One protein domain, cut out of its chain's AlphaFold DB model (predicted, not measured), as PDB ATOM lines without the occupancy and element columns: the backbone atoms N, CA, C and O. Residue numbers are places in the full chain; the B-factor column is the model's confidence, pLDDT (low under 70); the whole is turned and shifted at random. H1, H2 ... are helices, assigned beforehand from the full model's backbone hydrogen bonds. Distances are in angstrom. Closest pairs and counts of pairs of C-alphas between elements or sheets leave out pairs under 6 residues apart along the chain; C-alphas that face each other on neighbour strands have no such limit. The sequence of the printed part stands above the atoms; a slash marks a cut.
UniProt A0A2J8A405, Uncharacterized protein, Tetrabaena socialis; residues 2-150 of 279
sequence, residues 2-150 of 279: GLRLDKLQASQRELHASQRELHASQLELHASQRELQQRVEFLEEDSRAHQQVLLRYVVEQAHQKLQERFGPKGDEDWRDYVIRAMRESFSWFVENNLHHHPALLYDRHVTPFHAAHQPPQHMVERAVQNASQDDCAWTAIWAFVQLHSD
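This is residues 2 to 150 of the 279 residues of an uncharacterized protein of Tetrabaena socialis (UniProt A0A2J8A405). One very long helix, H1, makes the long axis; its residues 2 to 46 stick out as a bare arm, and a compact head is built round its other end. In the head, the hairpin of H5 and H6 and the small H4 pack on H1, H2 and H3 sit by its end, and the link of residues 106 to 120 wraps round H1. The printed part has 149 residues with six named helices, H1 to H6 in order, and no named strand: all helix. It is extended, with a radius of gyration of the C-alphas of 29.3 A and spans of 105 by 27 by 26 A.

Begin with H1, residues 2 to 70. Its residues 51 to 58 alone touch H5, residues 121 to 134, about perpendicular at 83 degrees; the closest C-alphas, of Gln 51 and Ala 127, are 5.5 A apart. Its residues 58 to 65 alone touch H6, residues 137 to 147, at a steep tilt of 57 degrees, closest at the C-alphas of Ala 62 and Val 145, 5.5 A. H5 and H6 form a helical hairpin, a shallow tilt of 30 degrees, opposite ways; residues 128 to 132 of H5 alone touch H6, closest at the C-alphas of Ser 132 and Trp 138, 5.3 A. H1 touches H4, residues 102 to 105, with residues 59 to 63 alone, closest at the C-alphas of Val 59 and Leu 105, 6.4 A. H4 touches H2, residues 78 to 88, closest at the C-alphas of Leu 105 and Trp 78, 7.3 A. H3, residues 90 to 95, touches no helix but is near H2. Every O i to N i+4 pair is within hydrogen-bond range in H2, H3 and H6, with 64 of 65 in H1 and 8 of 10 in H5; H4 is too short for one.

Find C-alpha 2 at (130.985, 6.108, 68.355); from there H1 runs 101.8 A to C-alpha 70 at (61.053, 77.200, 89.058). H5 is 20.6 A long, and H6 ends at C-alpha 147 (61.827, 66.915, 75.978).

Without the free stretch, the body spans 38 by 27 by 26 A. The printed part has no cut; the link H4 to H5 is long, and in it residues 108 to 110 are under pLDDT 70.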
ATOM      1  N   GLY A   2     130.832   4.669  68.034       89.31
ATOM      2  CA  GLY A   2     130.985   6.108  68.355       89.31
ATOM      3  C   GLY A   2     129.979   7.060  67.685       89.31
ATOM      4  O   GLY A   2     129.258   7.761  68.381       89.31
ATOM      5  N   LEU A   3     129.790   6.966  66.362       90.25
ATOM      6  CA  LEU A   3     128.863   7.840  65.616       90.25
ATOM      7  C   LEU A   3     127.394   7.802  66.086       90.25
ATOM      8  O   LEU A   3     126.636   8.725  65.801       90.25
ATOM      9  N   ARG A   4     126.949   6.729  66.758       94.00
ATOM     10  CA  ARG A   4     125.583   6.656  67.312       94.00
ATOM     11  C   ARG A   4     125.472   7.393  68.645       94.00
ATOM     12  O   ARG A   4     124.432   7.987  68.908       94.00
ATOM     13  N   LEU A   5     126.531   7.373  69.452       95.75
ATOM     14  CA  LEU A   5     126.572   8.066  70.735       95.75
ATOM     15  C   LEU A   5     126.614   9.585  70.533       95.75
ATOM     16  O   LEU A   5     125.846  10.295  71.174       95.75
ATOM     17  N   ASP A   6     127.420  10.070  69.586       95.75
ATOM     18  CA  ASP A   6     127.523  11.507  69.288       95.75
ATOM     19  C   ASP A   6     126.189  12.085  68.798       95.75
ATOM     20  O   ASP A   6     125.771  13.159  69.231       95.75
ATOM     21  N   LYS A   7     125.472  11.337  67.946       96.75
ATOM     22  CA  LYS A   7     124.126  11.711  67.482       96.75
ATOM     23  C   LYS A   7     123.113  11.761  68.624       96.75
ATOM     24  O   LYS A   7     122.320  12.695  68.683       96.75
ATOM     25  N   LEU A   8     123.148  10.785  69.534       96.81
ATOM     26  CA  LEU A   8     122.272  10.775  70.705       96.81
ATOM     27  C   LEU A   8     122.558  11.974  71.617       96.81
ATOM     28  O   LEU A   8     121.631  12.663  72.033       96.81
ATOM     29  N   GLN A   9     123.834  12.267  71.875       96.44
ATOM     30  CA  GLN A   9     124.230  13.428  72.670       96.44
ATOM     31  C   GLN A   9     123.823  14.750  72.010       96.44
ATOM     32  O   GLN A   9     123.381  15.664  72.704       96.44
ATOM     33  N   ALA A  10     123.957  14.875  70.687       96.38
ATOM     34  CA  ALA A  10     123.507  16.057  69.954       96.38
ATOM     35  C   ALA A  10     121.988  16.249  70.083       96.38
ATOM     36  O   ALA A  10     121.549  17.321  70.491       96.38
ATOM     37  N   SER A  11     121.208  15.187  69.852       97.12
ATOM     38  CA  SER A  11     119.747  15.216  69.991       97.12
ATOM     39  C   SER A  11     119.303  15.556  71.418       97.12
ATOM     40  O   SER A  11     118.383  16.347  71.608       97.12
ATOM     41  N   GLN A  12     119.993  15.036  72.435       96.88
ATOM     42  CA  GLN A  12     119.706  15.368  73.829       96.88
ATOM     43  C   GLN A  12     119.968  16.852  74.135       96.88
ATOM     44  O   GLN A  12     119.163  17.496  74.808       96.88
ATOM     45  N   ARG A  13     121.079  17.416  73.641       97.44
ATOM     46  CA  ARG A  13     121.390  18.846  73.820       97.44
ATOM     47  C   ARG A  13     120.362  19.736  73.128       97.44
ATOM     48  O   ARG A  13     119.953  20.735  73.714       97.44
ATOM     49  N   GLU A  14     119.943  19.363  71.923       98.12
ATOM     50  CA  GLU A  14     118.926  20.080  71.153       98.12
ATOM     51  C   GLU A  14     117.564  20.049  71.858       98.12
ATOM     52  O   GLU A  14     116.947  21.096  72.042       98.12
ATOM     53  N   LEU A  15     117.149  18.891  72.380       98.06
ATOM     54  CA  LEU A  15     115.927  18.772  73.178       98.06
ATOM     55  C   LEU A  15     115.979  19.658  74.431       98.06
ATOM     56  O   LEU A  15     115.019  20.366  74.723       98.06
ATOM     57  N   HIS A  16     117.104  19.679  75.151       97.69
ATOM     58  CA  HIS A  16     117.270  20.567  76.305       97.69
ATOM     59  C   HIS A  16     117.334  22.054  75.932       97.69
ATOM     60  O   HIS A  16     116.986  22.899  76.758       97.69
ATOM     61  N   ALA A  17     117.825  22.409  74.743       97.12
ATOM     62  CA  ALA A  17     117.774  23.782  74.245       97.12
ATOM     63  C   ALA A  17     116.325  24.183  73.936       97.12
ATOM     64  O   ALA A  17     115.840  25.156  74.507       97.12
ATOM     65  N   SER A  18     115.607  23.354  73.177       97.69
ATOM     66  CA  SER A  18     114.196  23.566  72.846       97.69
ATOM     67  C   SER A  18     113.309  23.647  74.094       97.69
ATOM     68  O   SER A  18     112.453  24.520  74.195       97.69
ATOM     69  N   GLN A  19     113.554  22.807  75.106       97.88
ATOM     70  CA  GLN A  19     112.821  22.864  76.372       97.88
ATOM     71  C   GLN A  19     113.050  24.184  77.125       97.88
ATOM     72  O   GLN A  19     112.118  24.725  77.718       97.88
ATOM     73  N   ARG A  20     114.282  24.710  77.109       97.81
ATOM     74  CA  ARG A  20     114.606  26.000  77.738       97.81
ATOM     75  C   ARG A  20     113.974  27.165  76.992       97.81
ATOM     76  O   ARG A  20     113.439  28.058  77.640       97.81
ATOM     77  N   GLU A  21     114.009  27.137  75.665       98.31
ATOM     78  CA  GLU A  21     113.350  28.137  74.823       98.31
ATOM     79  C   GLU A  21     111.838  28.138  75.057       98.31
ATOM     80  O   GLU A  21     111.271  29.185  75.343       98.31
ATOM     81  N   LEU A  22     111.201  26.962  75.065       98.25
ATOM     82  CA  LEU A  22     109.774  26.833  75.358       98.25
ATOM     83  C   LEU A  22     109.428  27.388  76.743       98.25
ATOM     84  O   LEU A  22     108.449  28.117  76.888       98.25
ATOM     85  N   HIS A  23     110.237  27.081  77.759       97.94
ATOM     86  CA  HIS A  23     110.035  27.614  79.104       97.94
ATOM     87  C   HIS A  23     110.206  29.141  79.152       97.94
ATOM     88  O   HIS A  23     109.421  29.824  79.808       97.94
ATOM     89  N   ALA A  24     111.194  29.698  78.444       97.62
ATOM     90  CA  ALA A  24     111.370  31.145  78.332       97.62
ATOM     91  C   ALA A  24     110.155  31.805  77.660       97.62
ATOM     92  O   ALA A  24     109.580  32.735  78.224       97.62
ATOM     93  N   SER A  25     109.685  31.257  76.536       98.00
ATOM     94  CA  SER A  25     108.479  31.740  75.855       98.00
ATOM     95  C   SER A  25     107.225  31.630  76.727       98.00
ATOM     96  O   SER A  25     106.370  32.511  76.694       98.00
ATOM     97  N   GLN A  26     107.105  30.580  77.544       97.94
ATOM     98  CA  GLN A  26     105.993  30.437  78.484       97.94
ATOM     99  C   GLN A  26     106.010  31.540  79.553       97.94
ATOM    100  O   GLN A  26     104.962  32.107  79.873       97.94
ATOM    101  N   LEU A  27     107.185  31.869  80.096       98.19
ATOM    102  CA  LEU A  27     107.329  32.959  81.064       98.19
ATOM    103  C   LEU A  27     107.010  34.321  80.442       98.19
ATOM    104  O   LEU A  27     106.318  35.124  81.070       98.19
ATOM    105  N   GLU A  28     107.467  34.568  79.214       98.31
ATOM    106  CA  GLU A  28     107.151  35.786  78.464       98.31
ATOM    107  C   GLU A  28     105.646  35.915  78.220       98.31
ATOM    108  O   GLU A  28     105.064  36.956  78.518       98.31
ATOM    109  N   LEU A  29     104.981  34.839  77.788       98.19
ATOM    110  CA  LEU A  29     103.534  34.833  77.578       98.19
ATOM    111  C   LEU A  29     102.768  35.134  78.874       98.19
ATOM    112  O   LEU A  29     101.836  35.937  78.864       98.19
ATOM    113  N   HIS A  30     103.176  34.550  80.004       97.88
ATOM    114  CA  HIS A  30     102.581  34.869  81.305       97.88
ATOM    115  C   HIS A  30     102.861  36.307  81.758       97.88
ATOM    116  O   HIS A  30     102.034  36.902  82.455       97.88
ATOM    117  N   ALA A  31     104.008  36.888  81.402       97.19
ATOM    118  CA  ALA A  31     104.285  38.297  81.660       97.19
ATOM    119  C   ALA A  31     103.368  39.202  80.821       97.19
ATOM    120  O   ALA A  31     102.694  40.061  81.389       97.19
ATOM    121  N   SER A  32     103.249  38.946  79.514       97.75
ATOM    122  CA  SER A  32     102.348  39.687  78.624       97.75
ATOM    123  C   SER A  32     100.880  39.552  79.028       97.75
ATOM    124  O   SER A  32     100.131  40.523  78.969       97.75
ATOM    125  N   GLN A  33     100.453  38.371  79.484       97.81
ATOM    126  CA  GLN A  33      99.093  38.161  79.981       97.81
ATOM    127  C   GLN A  33      98.787  39.053  81.191       97.81
ATOM    128  O   GLN A  33      97.730  39.679  81.230       97.81
ATOM    129  N   ARG A  34      99.710  39.136  82.159       97.94
ATOM    130  CA  ARG A  34      99.544  39.992  83.344       97.94
ATOM    131  C   ARG A  34      99.524  41.474  82.983       97.94
ATOM    132  O   ARG A  34      98.707  42.210  83.520       97.94
ATOM    133  N   GLU A  35     100.379  41.905  82.057       98.31
ATOM    134  CA  GLU A  35     100.372  43.289  81.568       98.31
ATOM    135  C   GLU A  35      99.034  43.640  80.902       98.31
ATOM    136  O   GLU A  35      98.444  44.679  81.193       98.31
ATOM    137  N   LEU A  36      98.510  42.760  80.043       97.50
ATOM    138  CA  LEU A  36      97.212  42.972  79.402       97.50
ATOM    139  C   LEU A  36      96.072  43.046  80.420       97.50
ATOM    140  O   LEU A  36      95.206  43.902  80.274       97.50
ATOM    141  N   GLN A  37      96.087  42.204  81.456       97.81
ATOM    142  CA  GLN A  37      95.100  42.260  82.539       97.81
ATOM    143  C   GLN A  37      95.123  43.618  83.249       97.81
ATOM    144  O   GLN A  37      94.084  44.261  83.347       97.81
ATOM    145  N   GLN A  38      96.307  44.107  83.627       97.56
ATOM    146  CA  GLN A  38      96.451  45.424  84.258       97.56
ATOM    147  C   GLN A  38      95.949  46.561  83.360       97.56
ATOM    148  O   GLN A  38      95.316  47.503  83.831       97.56
ATOM    149  N   ARG A  39      96.205  46.481  82.048       97.75
ATOM    150  CA  ARG A  39      95.722  47.488  81.091       97.75
ATOM    151  C   ARG A  39      94.206  47.455  80.927       97.75
ATOM    152  O   ARG A  39      93.612  48.514  80.761       97.75
ATOM    153  N   VAL A  40      93.590  46.275  80.957       97.75
ATOM    154  CA  VAL A  40      92.126  46.142  80.915       97.75
ATOM    155  C   VAL A  40      91.506  46.732  82.177       97.75
ATOM    156  O   VAL A  40      90.627  47.576  82.054       97.75
ATOM    157  N   GLU A  41      92.015  46.380  83.360       97.31
ATOM    158  CA  GLU A  41      91.537  46.926  84.639       97.31
ATOM    159  C   GLU A  41      91.622  48.461  84.666       97.31
ATOM    160  O   GLU A  41      90.647  49.137  84.993       97.31
ATOM    161  N   PHE A  42      92.751  49.022  84.222       97.75
ATOM    162  CA  PHE A  42      92.929  50.470  84.114       97.75
ATOM    163  C   PHE A  42      91.914  51.125  83.162       97.75
ATOM    164  O   PHE A  42      91.307  52.139  83.501       97.75
ATOM    165  N   LEU A  43      91.694  50.549  81.975       96.69
ATOM    166  CA  LEU A  43      90.722  51.078  81.011       96.69
ATOM    167  C   LEU A  43      89.275  50.955  81.511       96.69
ATOM    168  O   LEU A  43      88.441  51.798  81.189       96.69
ATOM    169  N   GLU A  44      88.957  49.926  82.296       96.00
ATOM    170  CA  GLU A  44      87.644  49.775  82.929       96.00
ATOM    171  C   GLU A  44      87.414  50.816  84.031       96.00
ATOM    172  O   GLU A  44      86.301  51.324  84.185       96.00
ATOM    173  N   GLU A  45      88.442  51.154  84.808       96.25
ATOM    174  CA  GLU A  45      88.395  52.259  85.770       96.25
ATOM    175  C   GLU A  45      88.207  53.611  85.076       96.25
ATOM    176  O   GLU A  45      87.303  54.365  85.447       96.25
ATOM    177  N   ASP A  46      88.986  53.885  84.030       95.75
ATOM    178  CA  ASP A  46      88.893  55.129  83.262       95.75
ATOM    179  C   ASP A  46      87.531  55.272  82.560       95.75
ATOM    180  O   ASP A  46      86.866  56.304  82.663       95.75
ATOM    181  N   SER A  47      87.033  54.196  81.941       94.69
ATOM    182  CA  SER A  47      85.699  54.153  81.329       94.69
ATOM    183  C   SER A  47      84.587  54.442  82.345       94.69
ATOM    184  O   SER A  47      83.664  55.209  82.054       94.69
ATOM    185  N   ARG A  48      84.685  53.895  83.568       95.12
ATOM    186  CA  ARG A  48      83.731  54.185  84.654       95.12
ATOM    187  C   ARG A  48      83.793  55.644  85.092       95.12
ATOM    188  O   ARG A  48      82.743  56.268  85.244       95.12
ATOM    189  N   ALA A  49      84.990  56.204  85.258       92.50
ATOM    190  CA  ALA A  49      85.160  57.616  85.590       92.50
ATOM    191  C   ALA A  49      84.570  58.522  84.496       92.50
ATOM    192  O   ALA A  49      83.820  59.455  84.787       92.50
ATOM    193  N   HIS A  50      84.825  58.197  83.229       93.62
ATOM    194  CA  HIS A  50      84.257  58.909  82.092       93.62
ATOM    195  C   HIS A  50      82.724  58.822  82.060       93.62
ATOM    196  O   HIS A  50      82.044  59.835  81.886       93.62
ATOM    197  N   GLN A  51      82.153  57.637  82.294       94.81
ATOM    198  CA  GLN A  51      80.703  57.452  82.372       94.81
ATOM    199  C   GLN A  51      80.086  58.299  83.493       94.81
ATOM    200  O   GLN A  51      79.063  58.942  83.270       94.81
ATOM    201  N   GLN A  52      80.715  58.363  84.669       93.25
ATOM    202  CA  GLN A  52      80.246  59.204  85.774       93.25
ATOM    203  C   GLN A  52      80.211  60.690  85.401       93.25
ATOM    204  O   GLN A  52      79.255  61.386  85.741       93.25
ATOM    205  N   VAL A  53      81.214  61.175  84.665       92.81
ATOM    206  CA  VAL A  53      81.234  62.555  84.160       92.81
ATOM    207  C   VAL A  53      80.055  62.820  83.214       92.81
ATOM    208  O   VAL A  53      79.380  63.841  83.344       92.81
ATOM    209  N   LEU A  54      79.757  61.888  82.305       94.69
ATOM    210  CA  LEU A  54      78.623  62.013  81.383       94.69
ATOM    211  C   LEU A  54      77.274  62.011  82.116       94.69
ATOM    212  O   LEU A  54      76.401  62.814  81.795       94.69
ATOM    213  N   LEU A  55      77.107  61.148  83.119       94.19
ATOM    214  CA  LEU A  55      75.894  61.115  83.944       94.19
ATOM    215  C   LEU A  55      75.723  62.402  84.755       94.19
ATOM    216  O   LEU A  55      74.621  62.934  84.863       94.19
ATOM    217  N   ARG A  56      76.820  62.953  85.272       93.25
ATOM    218  CA  ARG A  56      76.813  64.233  85.977       93.25
ATOM    219  C   ARG A  56      76.393  65.388  85.071       93.25
ATOM    220  O   ARG A  56      75.585  66.209  85.493       93.25
ATOM    221  N   TYR A  57      76.868  65.402  83.826       93.56
ATOM    222  CA  TYR A  57      76.397  66.344  82.811       93.56
ATOM    223  C   TYR A  57      74.876  66.238  82.596       93.56
ATOM    224  O   TYR A  57      74.197  67.257  82.533       93.56
ATOM    225  N   VAL A  58      74.307  65.026  82.552       94.69
ATOM    226  CA  VAL A  58      72.846  64.837  82.430       94.69
ATOM    227  C   VAL A  58      72.091  65.433  83.616       94.69
ATOM    228  O   VAL A  58      71.094  66.128  83.418       94.69
ATOM    229  N   VAL A  59      72.567  65.192  84.841       94.62
ATOM    230  CA  VAL A  59      71.955  65.765  86.051       94.62
ATOM    231  C   VAL A  59      72.031  67.291  86.026       94.62
ATOM    232  O   VAL A  59      71.040  67.949  86.317       94.62
ATOM    233  N   GLU A  60      73.163  67.862  85.618       93.31
ATOM    234  CA  GLU A  60      73.340  69.313  85.523       93.31
ATOM    235  C   GLU A  60      72.436  69.951  84.458       93.31
ATOM    236  O   GLU A  60      71.858  71.013  84.687       93.31
ATOM    237  N   GLN A  61      72.223  69.279  83.326       94.50
ATOM    238  CA  GLN A  61      71.228  69.710  82.343       94.50
ATOM    239  C   GLN A  61      69.812  69.667  82.930       94.50
ATOM    240  O   GLN A  61      69.046  70.618  82.774       94.50
ATOM    241  N   ALA A  62      69.460  68.607  83.664       95.19
ATOM    242  CA  ALA A  62      68.162  68.519  84.329       95.19
ATOM    243  C   ALA A  62      67.984  69.638  85.371       95.19
ATOM    244  O   ALA A  62      66.939  70.282  85.434       95.19
ATOM    245  N   HIS A  63      69.028  69.912  86.151       95.00
ATOM    246  CA  HIS A  63      69.119  71.021  87.098       95.00
ATOM    247  C   HIS A  63      68.902  72.379  86.441       95.00
ATOM    248  O   HIS A  63      68.104  73.170  86.943       95.00
ATOM    249  N   GLN A  64      69.554  72.633  85.308       94.69
ATOM    250  CA  GLN A  64      69.372  73.860  84.541       94.69
ATOM    251  C   GLN A  64      67.913  74.020  84.094       94.69
ATOM    252  O   GLN A  64      67.316  75.069  84.321       94.69
ATOM    253  N   LYS A  65      67.292  72.960  83.560       95.25
ATOM    254  CA  LYS A  65      65.873  72.975  83.159       95.25
ATOM    255  C   LYS A  65      64.919  73.200  84.328       95.25
ATOM    256  O   LYS A  65      63.928  73.917  84.195       95.25
ATOM    257  N   LEU A  66      65.227  72.645  85.495       95.75
ATOM    258  CA  LEU A  66      64.461  72.917  86.708       95.75
ATOM    259  C   LEU A  66      64.606  74.376  87.164       95.75
ATOM    260  O   LEU A  66      63.624  74.950  87.630       95.75
ATOM    261  N   GLN A  67      65.786  74.986  87.028       95.94
ATOM    262  CA  GLN A  67      65.990  76.404  87.352       95.94
ATOM    263  C   GLN A  67      65.321  77.347  86.348       95.94
ATOM    264  O   GLN A  67      64.742  78.357  86.744       95.94
ATOM    265  N   GLU A  68      65.322  77.000  85.060       95.94
ATOM    266  CA  GLU A  68      64.561  77.722  84.033       95.94
ATOM    267  C   GLU A  68      63.059  77.743  84.367       95.94
ATOM    268  O   GLU A  68      62.380  78.742  84.127       95.94
ATOM    269  N   ARG A  69      62.534  76.657  84.955       96.75
ATOM    270  CA  ARG A  69      61.105  76.514  85.266       96.75
ATOM    271  C   ARG A  69      60.683  77.121  86.606       96.75
ATOM    272  O   ARG A  69      59.647  77.779  86.657       96.75
ATOM    273  N   PHE A  70      61.427  76.851  87.676       97.06
ATOM    274  CA  PHE A  70      61.053  77.200  89.058       97.06
ATOM    275  C   PHE A  70      61.868  78.369  89.630       97.06
ATOM    276  O   PHE A  70      61.685  78.750  90.786       97.06
ATOM    277  N   GLY A  71      62.736  78.970  88.812       97.38
ATOM    278  CA  GLY A  71      63.603  80.074  89.199       97.38
ATOM    279  C   GLY A  71      64.984  79.617  89.685       97.38
ATOM    280  O   GLY A  71      65.259  78.429  89.817       97.38
ATOM    281  N   PRO A  72      65.901  80.558  89.940       97.19
ATOM    282  CA  PRO A  72      67.245  80.219  90.390       97.19
ATOM    283  C   PRO A  72      67.215  79.522  91.757       97.19
ATOM    284  O   PRO A  72      66.414  79.866  92.623       97.19
ATOM    285  N   LYS A  73      68.146  78.585  91.972       95.62
ATOM    286  CA  LYS A  73      68.285  77.868  93.249       95.62
ATOM    287  C   LYS A  73      68.643  78.786  94.422       95.62
ATOM    288  O   LYS A  73      68.159  78.598  95.528       95.62
ATOM    289  N   GLY A  74      69.495  79.785  94.195       94.75
ATOM    290  CA  GLY A  74      70.098  80.553  95.289       94.75
ATOM    291  C   GLY A  74      71.063  79.692  96.115       94.75
ATOM    292  O   GLY A  74      71.752  78.833  95.559       94.75
ATOM    293  N   ASP A  75      71.088  79.911  97.432       94.62
ATOM    294  CA  ASP A  75      72.028  79.266  98.365       94.62
ATOM    295  C   ASP A  75      71.534  77.924  98.932       94.62
ATOM    296  O   ASP A  75      72.244  77.280  99.703       94.62
ATOM    297  N   GLU A  76      70.323  77.481  98.582       94.81
ATOM    298  CA  GLU A  76      69.775  76.231  99.116       94.81
ATOM    299  C   GLU A  76      70.432  74.987  98.488       94.81
ATOM    300  O   GLU A  76      70.938  75.004  97.359       94.81
ATOM    301  N   ASP A  77      70.440  73.874  99.221       93.69
ATOM    302  CA  ASP A  77      70.919  72.597  98.696       93.69
ATOM    303  C   ASP A  77      69.965  72.073  97.610       93.69
ATOM    304  O   ASP A  77      68.753  72.288  97.658       93.69
ATOM    305  N   TRP A  78      70.491  71.325  96.630       94.50
ATOM    306  CA  TRP A  78      69.674  70.754  95.544       94.50
ATOM    307  C   TRP A  78      68.511  69.901  96.055       94.50
ATOM    308  O   TRP A  78      67.443  69.878  95.448       94.50
ATOM    309  N   ARG A  79      68.696  69.239  97.199       95.31
ATOM    310  CA  ARG A  79      67.647  68.459  97.858       95.31
ATOM    311  C   ARG A  79      66.458  69.323  98.251       95.31
ATOM    312  O   ARG A  79      65.326  68.973  97.924       95.31
ATOM    313  N   ASP A  80      66.718  70.429  98.932       95.75
ATOM    314  CA  ASP A  80      65.670  71.315  99.432       95.75
ATOM    315  C   ASP A  80      65.002  72.060  98.276       95.75
ATOM    316  O   ASP A  80      63.772  72.108  98.222       95.75
ATOM    317  N   TYR A  81      65.790  72.487  97.283       96.31
ATOM    318  CA  TYR A  81      65.289  73.067  96.036       96.31
ATOM    319  C   TYR A  81      64.299  72.141  95.320       96.31
ATOM    320  O   TYR A  81      63.182  72.544  95.003       96.31
ATOM    321  N   VAL A  82      64.683  70.880  95.074       96.38
ATOM    322  CA  VAL A  82      63.833  69.918  94.355       96.38
ATOM    323  C   VAL A  82      62.581  69.590  95.168       96.38
ATOM    324  O   VAL A  82      61.493  69.535  94.602       96.38
ATOM    325  N   ILE A  83      62.692  69.433  96.494       96.38
ATOM    326  CA  ILE A  83      61.527  69.209  97.366       96.38
ATOM    327  C   ILE A  83      60.577  70.414  97.329       96.38
ATOM    328  O   ILE A  83      59.360  70.228  97.263       96.38
ATOM    329  N   ARG A  84      61.106  71.642  97.358       97.50
ATOM    330  CA  ARG A  84      60.321  72.875  97.254       97.50
ATOM    331  C   ARG A  84      59.623  72.969  95.895       97.50
ATOM    332  O   ARG A  84      58.402  73.094  95.869       97.50
ATOM    333  N   ALA A  85      60.351  72.789  94.795       97.25
ATOM    334  CA  ALA A  85      59.794  72.775  93.440       97.25
ATOM    335  C   ALA A  85      58.712  71.689  93.264       97.25
ATOM    336  O   ALA A  85      57.649  71.945  92.694       97.25
ATOM    337  N   MET A  86      58.928  70.489  93.818       96.88
ATOM    338  CA  MET A  86      57.925  69.417  93.826       96.88
ATOM    339  C   MET A  86      56.664  69.796  94.605       96.88
ATOM    340  O   MET A  86      55.568  69.421  94.197       96.88
ATOM    341  N   ARG A  87      56.790  70.521  95.723       97.06
ATOM    342  CA  ARG A  87      55.635  71.006  96.500       97.06
ATOM    343  C   ARG A  87      54.873  72.104  95.765       97.06
ATOM    344  O   ARG A  87      53.651  72.140  95.856       97.06
ATOM    345  N   GLU A  88      55.578  72.970  95.042       97.62
ATOM    346  CA  GLU A  88      54.983  74.046  94.245       97.62
ATOM    347  C   GLU A  88      54.213  73.510  93.029       97.62
ATOM    348  O   GLU A  88      53.139  74.021  92.711       97.62
ATOM    349  N   SER A  89      54.717  72.468  92.354       97.44
ATOM    350  CA  SER A  89      54.062  71.907  91.164       97.44
ATOM    351  C   SER A  89      54.225  70.391  91.031       97.44
ATOM    352  O   SER A  89      54.866  69.882  90.113       97.44
ATOM    353  N   PHE A  90      53.600  69.635  91.934       97.06
ATOM    354  CA  PHE A  90      53.699  68.171  91.928       97.06
ATOM    355  C   PHE A  90      53.200  67.532  90.622       97.06
ATOM    356  O   PHE A  90      53.831  66.609  90.112       97.06
ATOM    357  N   SER A  91      52.103  68.039  90.044       97.06
ATOM    358  CA  SER A  91      51.552  67.519  88.783       97.06
ATOM    359  C   SER A  91      52.556  67.605  87.634       97.06
ATOM    360  O   SER A  91      52.672  66.662  86.860       97.06
ATOM    361  N   TRP A  92      53.350  68.675  87.578       96.31
ATOM    362  CA  TRP A  92      54.388  68.839  86.564       96.31
ATOM    363  C   TRP A  92      55.498  67.783  86.702       96.31
ATOM    364  O   TRP A  92      55.970  67.243  85.703       96.31
ATOM    365  N   PHE A  93      55.885  67.410  87.929       96.50
ATOM    366  CA  PHE A  93      56.833  66.306  88.155       96.50
ATOM    367  C   PHE A  93      56.243  64.935  87.788       96.50
ATOM    368  O   PHE A  93      56.989  64.032  87.400       96.50
ATOM    369  N   VAL A  94      54.924  64.765  87.908       95.94
ATOM    370  CA  VAL A  94      54.221  63.552  87.465       95.94
ATOM    371  C   VAL A  94      54.194  63.467  85.942       95.94
ATOM    372  O   VAL A  94      54.604  62.445  85.398       95.94
ATOM    373  N   GLU A  95      53.810  64.546  85.259       95.31
ATOM    374  CA  GLU A  95      53.785  64.638  83.790       95.31
ATOM    375  C   GLU A  95      55.155  64.345  83.160       95.31
ATOM    376  O   GLU A  95      55.234  63.734  82.097       95.31
ATOM    377  N   ASN A  96      56.235  64.719  83.849       94.75
ATOM    378  CA  ASN A  96      57.612  64.501  83.405       94.75
ATOM    379  C   ASN A  96      58.265  63.227  83.962       94.75
ATOM    380  O   ASN A  96      59.462  63.026  83.778       94.75
ATOM    381  N   ASN A  97      57.512  62.366  84.656       95.31
ATOM    382  CA  ASN A  97      58.010  61.132  85.280       95.31
ATOM    383  C   ASN A  97      59.187  61.318  86.265       95.31
ATOM    384  O   ASN A  97      59.893  60.363  86.581       95.31
ATOM    385  N   LEU A  98      59.389  62.521  86.807       95.19
ATOM    386  CA  LEU A  98      60.475  62.819  87.752       95.19
ATOM    387  C   LEU A  98      60.117  62.467  89.206       95.19
ATOM    388  O   LEU A  98      60.998  62.301  90.049       95.19
ATOM    389  N   HIS A  99      58.826  62.338  89.516       94.12
ATOM    390  CA  HIS A  99      58.330  62.117  90.878       94.12
ATOM    391  C   HIS A  99      58.759  60.784  91.523       94.12
ATOM    392  O   HIS A  99      58.789  60.691  92.749       94.12
ATOM    393  N   HIS A 100      59.092  59.762  90.729       91.56
ATOM    394  CA  HIS A 100      59.493  58.448  91.244       91.56
ATOM    395  C   HIS A 100      60.934  58.410  91.762       91.56
ATOM    396  O   HIS A 100      61.251  57.589  92.621       91.56
ATOM    397  N   HIS A 101      61.799  59.302  91.270       90.06
ATOM    398  CA  HIS A 101      63.240  59.216  91.512       90.06
ATOM    399  C   HIS A 101      63.888  60.576  91.790       90.06
ATOM    400  O   HIS A 101      64.894  60.928  91.170       90.06
ATOM    401  N   PRO A 102      63.372  61.354  92.756       89.50
ATOM    402  CA  PRO A 102      63.945  62.660  93.046       89.50
ATOM    403  C   PRO A 102      65.360  62.532  93.645       89.50
ATOM    404  O   PRO A 102      66.146  63.466  93.540       89.50
ATOM    405  N   ALA A 103      65.721  61.357  94.184       91.19
ATOM    406  CA  ALA A 103      67.034  61.066  94.758       91.19
ATOM    407  C   ALA A 103      68.209  61.340  93.816       91.19
ATOM    408  O   ALA A 103      69.186  61.955  94.238       91.19
ATOM    409  N   LEU A 104      68.093  60.968  92.540       89.44
ATOM    410  CA  LEU A 104      69.147  61.215  91.556       89.44
ATOM    411  C   LEU A 104      69.350  62.706  91.254       89.44
ATOM    412  O   LEU A 104      70.437  63.111  90.854       89.44
ATOM    413  N   LEU A 105      68.324  63.535  91.470       90.12
ATOM    414  CA  LEU A 105      68.400  64.980  91.258       90.12
ATOM    415  C   LEU A 105      69.014  65.724  92.446       90.12
ATOM    416  O   LEU A 105      69.268  66.916  92.336       90.12
ATOM    417  N   TYR A 106      69.247  65.082  93.587       88.81
ATOM    418  CA  TYR A 106      69.848  65.761  94.736       88.81
ATOM    419  C   TYR A 106      70.965  64.982  95.415       88.81
ATOM    420  O   TYR A 106      71.378  65.350  96.520       88.81
ATOM    421  N   ASP A 107      71.465  63.922  94.779       84.50
ATOM    422  CA  ASP A 107      72.589  63.188  95.334       84.50
ATOM    423  C   ASP A 107      73.835  64.087  95.418       84.50
ATOM    424  O   ASP A 107      74.207  64.817  94.493       84.50
ATOM    425  N   ARG A 108      74.448  64.078  96.602       56.66
ATOM    426  CA  ARG A 108      75.247  65.174  97.179       56.66
ATOM    427  C   ARG A 108      76.640  65.320  96.556       56.66
ATOM    428  O   ARG A 108      77.401  66.206  96.934       56.66
ATOM    429  N   HIS A 109      76.991  64.442  95.623       63.50
ATOM    430  CA  HIS A 109      78.344  64.319  95.080       63.50
ATOM    431  C   HIS A 109      78.534  64.984  93.715       63.50
ATOM    432  O   HIS A 109      79.631  64.951  93.151       63.50
ATOM    433  N   VAL A 110      77.500  65.653  93.205       62.75
ATOM    434  CA  VAL A 110      77.615  66.480  92.009       62.75
ATOM    435  C   VAL A 110      78.308  67.782  92.390       62.75
ATOM    436  O   VAL A 110      77.686  68.786  92.726       62.75
ATOM    437  N   THR A 111      79.640  67.771  92.341       71.69
ATOM    438  CA  THR A 111      80.372  69.034  92.227       71.69
ATOM    439  C   THR A 111      79.846  69.772  90.974       71.69
ATOM    440  O   THR A 111      79.302  69.141  90.065       71.69
ATOM    441  N   PRO A 112      79.938  71.098  90.861       71.44
ATOM    442  CA  PRO A 112      79.520  71.786  89.635       71.44
ATOM    443  C   PRO A 112      80.394  71.319  88.468       71.44
ATOM    444  O   PRO A 112      81.620  71.341  88.601       71.44
ATOM    445  N   PHE A 113      79.822  70.793  87.384       72.56
ATOM    446  CA  PHE A 113      80.610  70.295  86.253       72.56
ATOM    447  C   PHE A 113      80.646  71.362  85.167       72.56
ATOM    448  O   PHE A 113      79.926  71.328  84.183       72.56
ATOM    449  N   HIS A 114      81.558  72.320  85.315       74.88
ATOM    450  CA  HIS A 114      81.773  73.316  84.271       74.88
ATOM    451  C   HIS A 114      82.567  72.691  83.119       74.88
ATOM    452  O   HIS A 114      83.771  72.897  82.973       74.88
ATOM    453  N   ALA A 115      81.891  71.881  82.308       73.75
ATOM    454  CA  ALA A 115      82.446  71.390  81.065       73.75
ATOM    455  C   ALA A 115      82.646  72.587  80.134       73.75
ATOM    456  O   ALA A 115      81.688  73.244  79.734       73.75
ATOM    457  N   ALA A 116      83.886  72.847  79.726       80.12
ATOM    458  CA  ALA A 116      84.143  73.818  78.663       80.12
ATOM    459  C   ALA A 116      83.487  73.400  77.329       80.12
ATOM    460  O   ALA A 116      83.312  74.225  76.429       80.12
ATOM    461  N   HIS A 117      83.159  72.113  77.181       85.50
ATOM    462  CA  HIS A 117      82.624  71.516  75.965       85.50
ATOM    463  C   HIS A 117      81.455  70.587  76.288       85.50
ATOM    464  O   HIS A 117      81.534  69.774  77.209       85.50
ATOM    465  N   GLN A 118      80.393  70.687  75.491       92.12
ATOM    466  CA  GLN A 118      79.273  69.760  75.541       92.12
ATOM    467  C   GLN A 118      79.733  68.372  75.057       92.12
ATOM    468  O   GLN A 118      80.316  68.277  73.970       92.12
ATOM    469  N   PRO A 119      79.518  67.295  75.833       93.75
ATOM    470  CA  PRO A 119      79.897  65.956  75.407       93.75
ATOM    471  C   PRO A 119      79.066  65.511  74.190       93.75
ATOM    472  O   PRO A 119      77.890  65.868  74.082       93.75
ATOM    473  N   PRO A 120      79.631  64.695  73.278       95.12
ATOM    474  CA  PRO A 120      78.880  64.162  72.148       95.12
ATOM    475  C   PRO A 120      77.640  63.377  72.601       95.12
ATOM    476  O   PRO A 120      77.737  62.474  73.434       95.12
ATOM    477  N   GLN A 121      76.484  63.660  71.995       94.19
ATOM    478  CA  GLN A 121      75.192  63.098  72.413       94.19
ATOM    479  C   GLN A 121      75.180  61.563  72.479       94.19
ATOM    480  O   GLN A 121      74.694  60.991  73.448       94.19
ATOM    481  N   HIS A 122      75.763  60.882  71.491       95.69
ATOM    482  CA  HIS A 122      75.791  59.416  71.454       95.69
ATOM    483  C   HIS A 122      76.559  58.787  72.634       95.69
ATOM    484  O   HIS A 122      76.285  57.648  73.012       95.69
ATOM    485  N   MET A 123      77.527  59.506  73.215       95.81
ATOM    486  CA  MET A 123      78.254  59.047  74.399       95.81
ATOM    487  C   MET A 123      77.383  59.183  75.643       95.81
ATOM    488  O   MET A 123      77.304  58.246  76.435       95.81
ATOM    489  N   VAL A 124      76.684  60.315  75.771       96.62
ATOM    490  CA  VAL A 124      75.718  60.555  76.850       96.62
ATOM    491  C   VAL A 124      74.601  59.513  76.809       96.62
ATOM    492  O   VAL A 124      74.331  58.871  77.818       96.62
ATOM    493  N   GLU A 125      74.017  59.263  75.634       96.19
ATOM    494  CA  GLU A 125      72.976  58.245  75.443       96.19
ATOM    495  C   GLU A 125      73.448  56.851  75.864       96.19
ATOM    496  O   GLU A 125      72.729  56.144  76.564       96.19
ATOM    497  N   ARG A 126      74.673  56.459  75.492       96.88
ATOM    498  CA  ARG A 126      75.250  55.176  75.913       96.88
ATOM    499  C   ARG A 126      75.482  55.125  77.425       96.88
ATOM    500  O   ARG A 126      75.195  54.102  78.039       96.88
ATOM    501  N   ALA A 127      75.993  56.200  78.027       96.56
ATOM    502  CA  ALA A 127      76.221  56.276  79.469       96.56
ATOM    503  C   ALA A 127      74.911  56.144  80.258       96.56
ATOM    504  O   ALA A 127      74.847  55.361  81.206       96.56
ATOM    505  N   VAL A 128      73.865  56.850  79.820       96.44
ATOM    506  CA  VAL A 128      72.507  56.749  80.371       96.44
ATOM    507  C   VAL A 128      71.950  55.344  80.170       96.44
ATOM    508  O   VAL A 128      71.430  54.765  81.114       96.44
ATOM    509  N   GLN A 129      72.095  54.759  78.977       96.56
ATOM    510  CA  GLN A 129      71.614  53.406  78.702       96.56
ATOM    511  C   GLN A 129      72.280  52.374  79.619       96.56
ATOM    512  O   GLN A 129      71.595  51.501  80.148       96.56
ATOM    513  N   ASN A 130      73.588  52.478  79.842       95.81
ATOM    514  CA  ASN A 130      74.299  51.600  80.765       95.81
ATOM    515  C   ASN A 130      73.816  51.805  82.208       95.81
ATOM    516  O   ASN A 130      73.461  50.837  82.865       95.81
ATOM    517  N   ALA A 131      73.725  53.055  82.676       95.56
ATOM    518  CA  ALA A 131      73.261  53.365  84.031       95.56
ATOM    519  C   ALA A 131      71.794  52.969  84.270       95.56
ATOM    520  O   ALA A 131      71.420  52.599  85.380       95.56
ATOM    521  N   SER A 132      70.971  52.985  83.218       95.75
ATOM    522  CA  SER A 132      69.568  52.569  83.283       95.75
ATOM    523  C   SER A 132      69.370  51.076  83.547       95.75
ATOM    524  O   SER A 132      68.275  50.674  83.934       95.75
ATOM    525  N   GLN A 133      70.411  50.259  83.342       96.12
ATOM    526  CA  GLN A 133      70.385  48.839  83.702       96.12
ATOM    527  C   GLN A 133      70.396  48.654  85.222       96.12
ATOM    528  O   GLN A 133      69.784  47.708  85.714       96.12
ATOM    529  N   ASP A 134      71.045  49.573  85.943       94.88
ATOM    530  CA  ASP A 134      71.123  49.567  87.403       94.88
ATOM    531  C   ASP A 134      69.963  50.357  88.032       94.88
ATOM    532  O   ASP A 134      69.377  49.916  89.021       94.88
ATOM    533  N   ASP A 135      69.602  51.509  87.449       95.06
ATOM    534  CA  ASP A 135      68.515  52.371  87.926       95.06
ATOM    535  C   ASP A 135      67.745  53.021  86.761       95.06
ATOM    536  O   ASP A 135      68.239  53.921  86.075       95.06
ATOM    537  N   CYS A 136      66.492  52.598  86.552       94.62
ATOM    538  CA  CYS A 136      65.639  53.073  85.456       94.62
ATOM    539  C   CYS A 136      65.333  54.581  85.513       94.62
ATOM    540  O   CYS A 136      64.941  55.172  84.500       94.62
ATOM    541  N   ALA A 137      65.569  55.220  86.660       94.75
ATOM    542  CA  ALA A 137      65.455  56.656  86.852       94.75
ATOM    543  C   ALA A 137      66.308  57.474  85.873       94.75
ATOM    544  O   ALA A 137      65.890  58.551  85.440       94.75
ATOM    545  N   TRP A 138      67.470  56.952  85.467       95.75
ATOM    546  CA  TRP A 138      68.338  57.603  84.484       95.75
ATOM    547  C   TRP A 138      67.639  57.820  83.141       95.75
ATOM    548  O   TRP A 138      67.800  58.874  82.524       95.75
ATOM    549  N   THR A 139      66.803  56.870  82.715       95.81
ATOM    550  CA  THR A 139      66.008  56.994  81.487       95.81
ATOM    551  C   THR A 139      64.963  58.099  81.613       95.81
ATOM    552  O   THR A 139      64.784  58.873  80.675       95.81
ATOM    553  N   ALA A 140      64.302  58.212  82.770       95.19
ATOM    554  CA  ALA A 140      63.301  59.250  83.015       95.19
ATOM    555  C   ALA A 140      63.927  60.655  83.026       95.19
ATOM    556  O   ALA A 140      63.420  61.561  82.367       95.19
ATOM    557  N   ILE A 141      65.068  60.823  83.705       95.88
ATOM    558  CA  ILE A 141      65.797  62.101  83.746       95.88
ATOM    559  C   ILE A 141      66.284  62.488  82.351       95.88
ATOM    560  O   ILE A 141      66.142  63.639  81.944       95.88
ATOM    561  N   TRP A 142      66.830  61.539  81.589       96.06
ATOM    562  CA  TRP A 142      67.314  61.831  80.244       96.06
ATOM    563  C   TRP A 142      66.184  62.183  79.274       96.06
ATOM    564  O   TRP A 142      66.304  63.150  78.522       96.06
ATOM    565  N   ALA A 143      65.055  61.472  79.340       95.19
ATOM    566  CA  ALA A 143      63.863  61.817  78.571       95.19
ATOM    567  C   ALA A 143      63.347  63.221  78.926       95.19
ATOM    568  O   ALA A 143      62.992  63.986  78.031       95.19
ATOM    569  N   PHE A 144      63.362  63.585  80.213       95.75
ATOM    570  CA  PHE A 144      63.018  64.928  80.675       95.75
ATOM    571  C   PHE A 144      63.934  66.000  80.066       95.75
ATOM    572  O   PHE A 144      63.429  66.981  79.514       95.75
ATOM    573  N   VAL A 145      65.256  65.798  80.115       95.75
ATOM    574  CA  VAL A 145      66.237  66.723  79.521       95.75
ATOM    575  C   VAL A 145      65.969  66.899  78.028       95.75
ATOM    576  O   VAL A 145      65.893  68.026  77.552       95.75
ATOM    577  N   GLN A 146      65.754  65.802  77.302       94.50
ATOM    578  CA  GLN A 146      65.524  65.837  75.858       94.50
ATOM    579  C   GLN A 146      64.203  66.500  75.465       94.50
ATOM    580  O   GLN A 146      64.165  67.206  74.461       94.50
ATOM    581  N   LEU A 147      63.133  66.302  76.241       93.56
ATOM    582  CA  LEU A 147      61.827  66.915  75.978       93.56
ATOM    583  C   LEU A 147      61.870  68.450  76.080       93.56
ATOM    584  O   LEU A 147      61.081  69.130  75.430       93.56
ATOM    585  N   HIS A 148      62.796  68.982  76.883       89.25
ATOM    586  CA  HIS A 148      62.951  70.416  77.146       89.25
ATOM    587  C   HIS A 148      64.164  71.039  76.442       89.25
ATOM    588  O   HIS A 148      64.480  72.211  76.677       89.25
ATOM    589  N   SER A 149      64.859  70.277  75.597       88.69
ATOM    590  CA  SER A 149      65.838  70.831  74.666       88.69
ATOM    591  C   SER A 149      65.111  71.567  73.543       88.69
ATOM    592  O   SER A 149      64.078  71.104  73.056       88.69
ATOM    593  N   ASP A 150      65.633  72.730  73.146       77.56
ATOM    594  CA  ASP A 150      64.986  73.622  72.183       77.56
ATOM    595  C   ASP A 150      64.655  72.867  70.876       77.56
ATOM    596  O   ASP A 150      65.546  72.261  70.262       77.56
TER     597      ASP A 150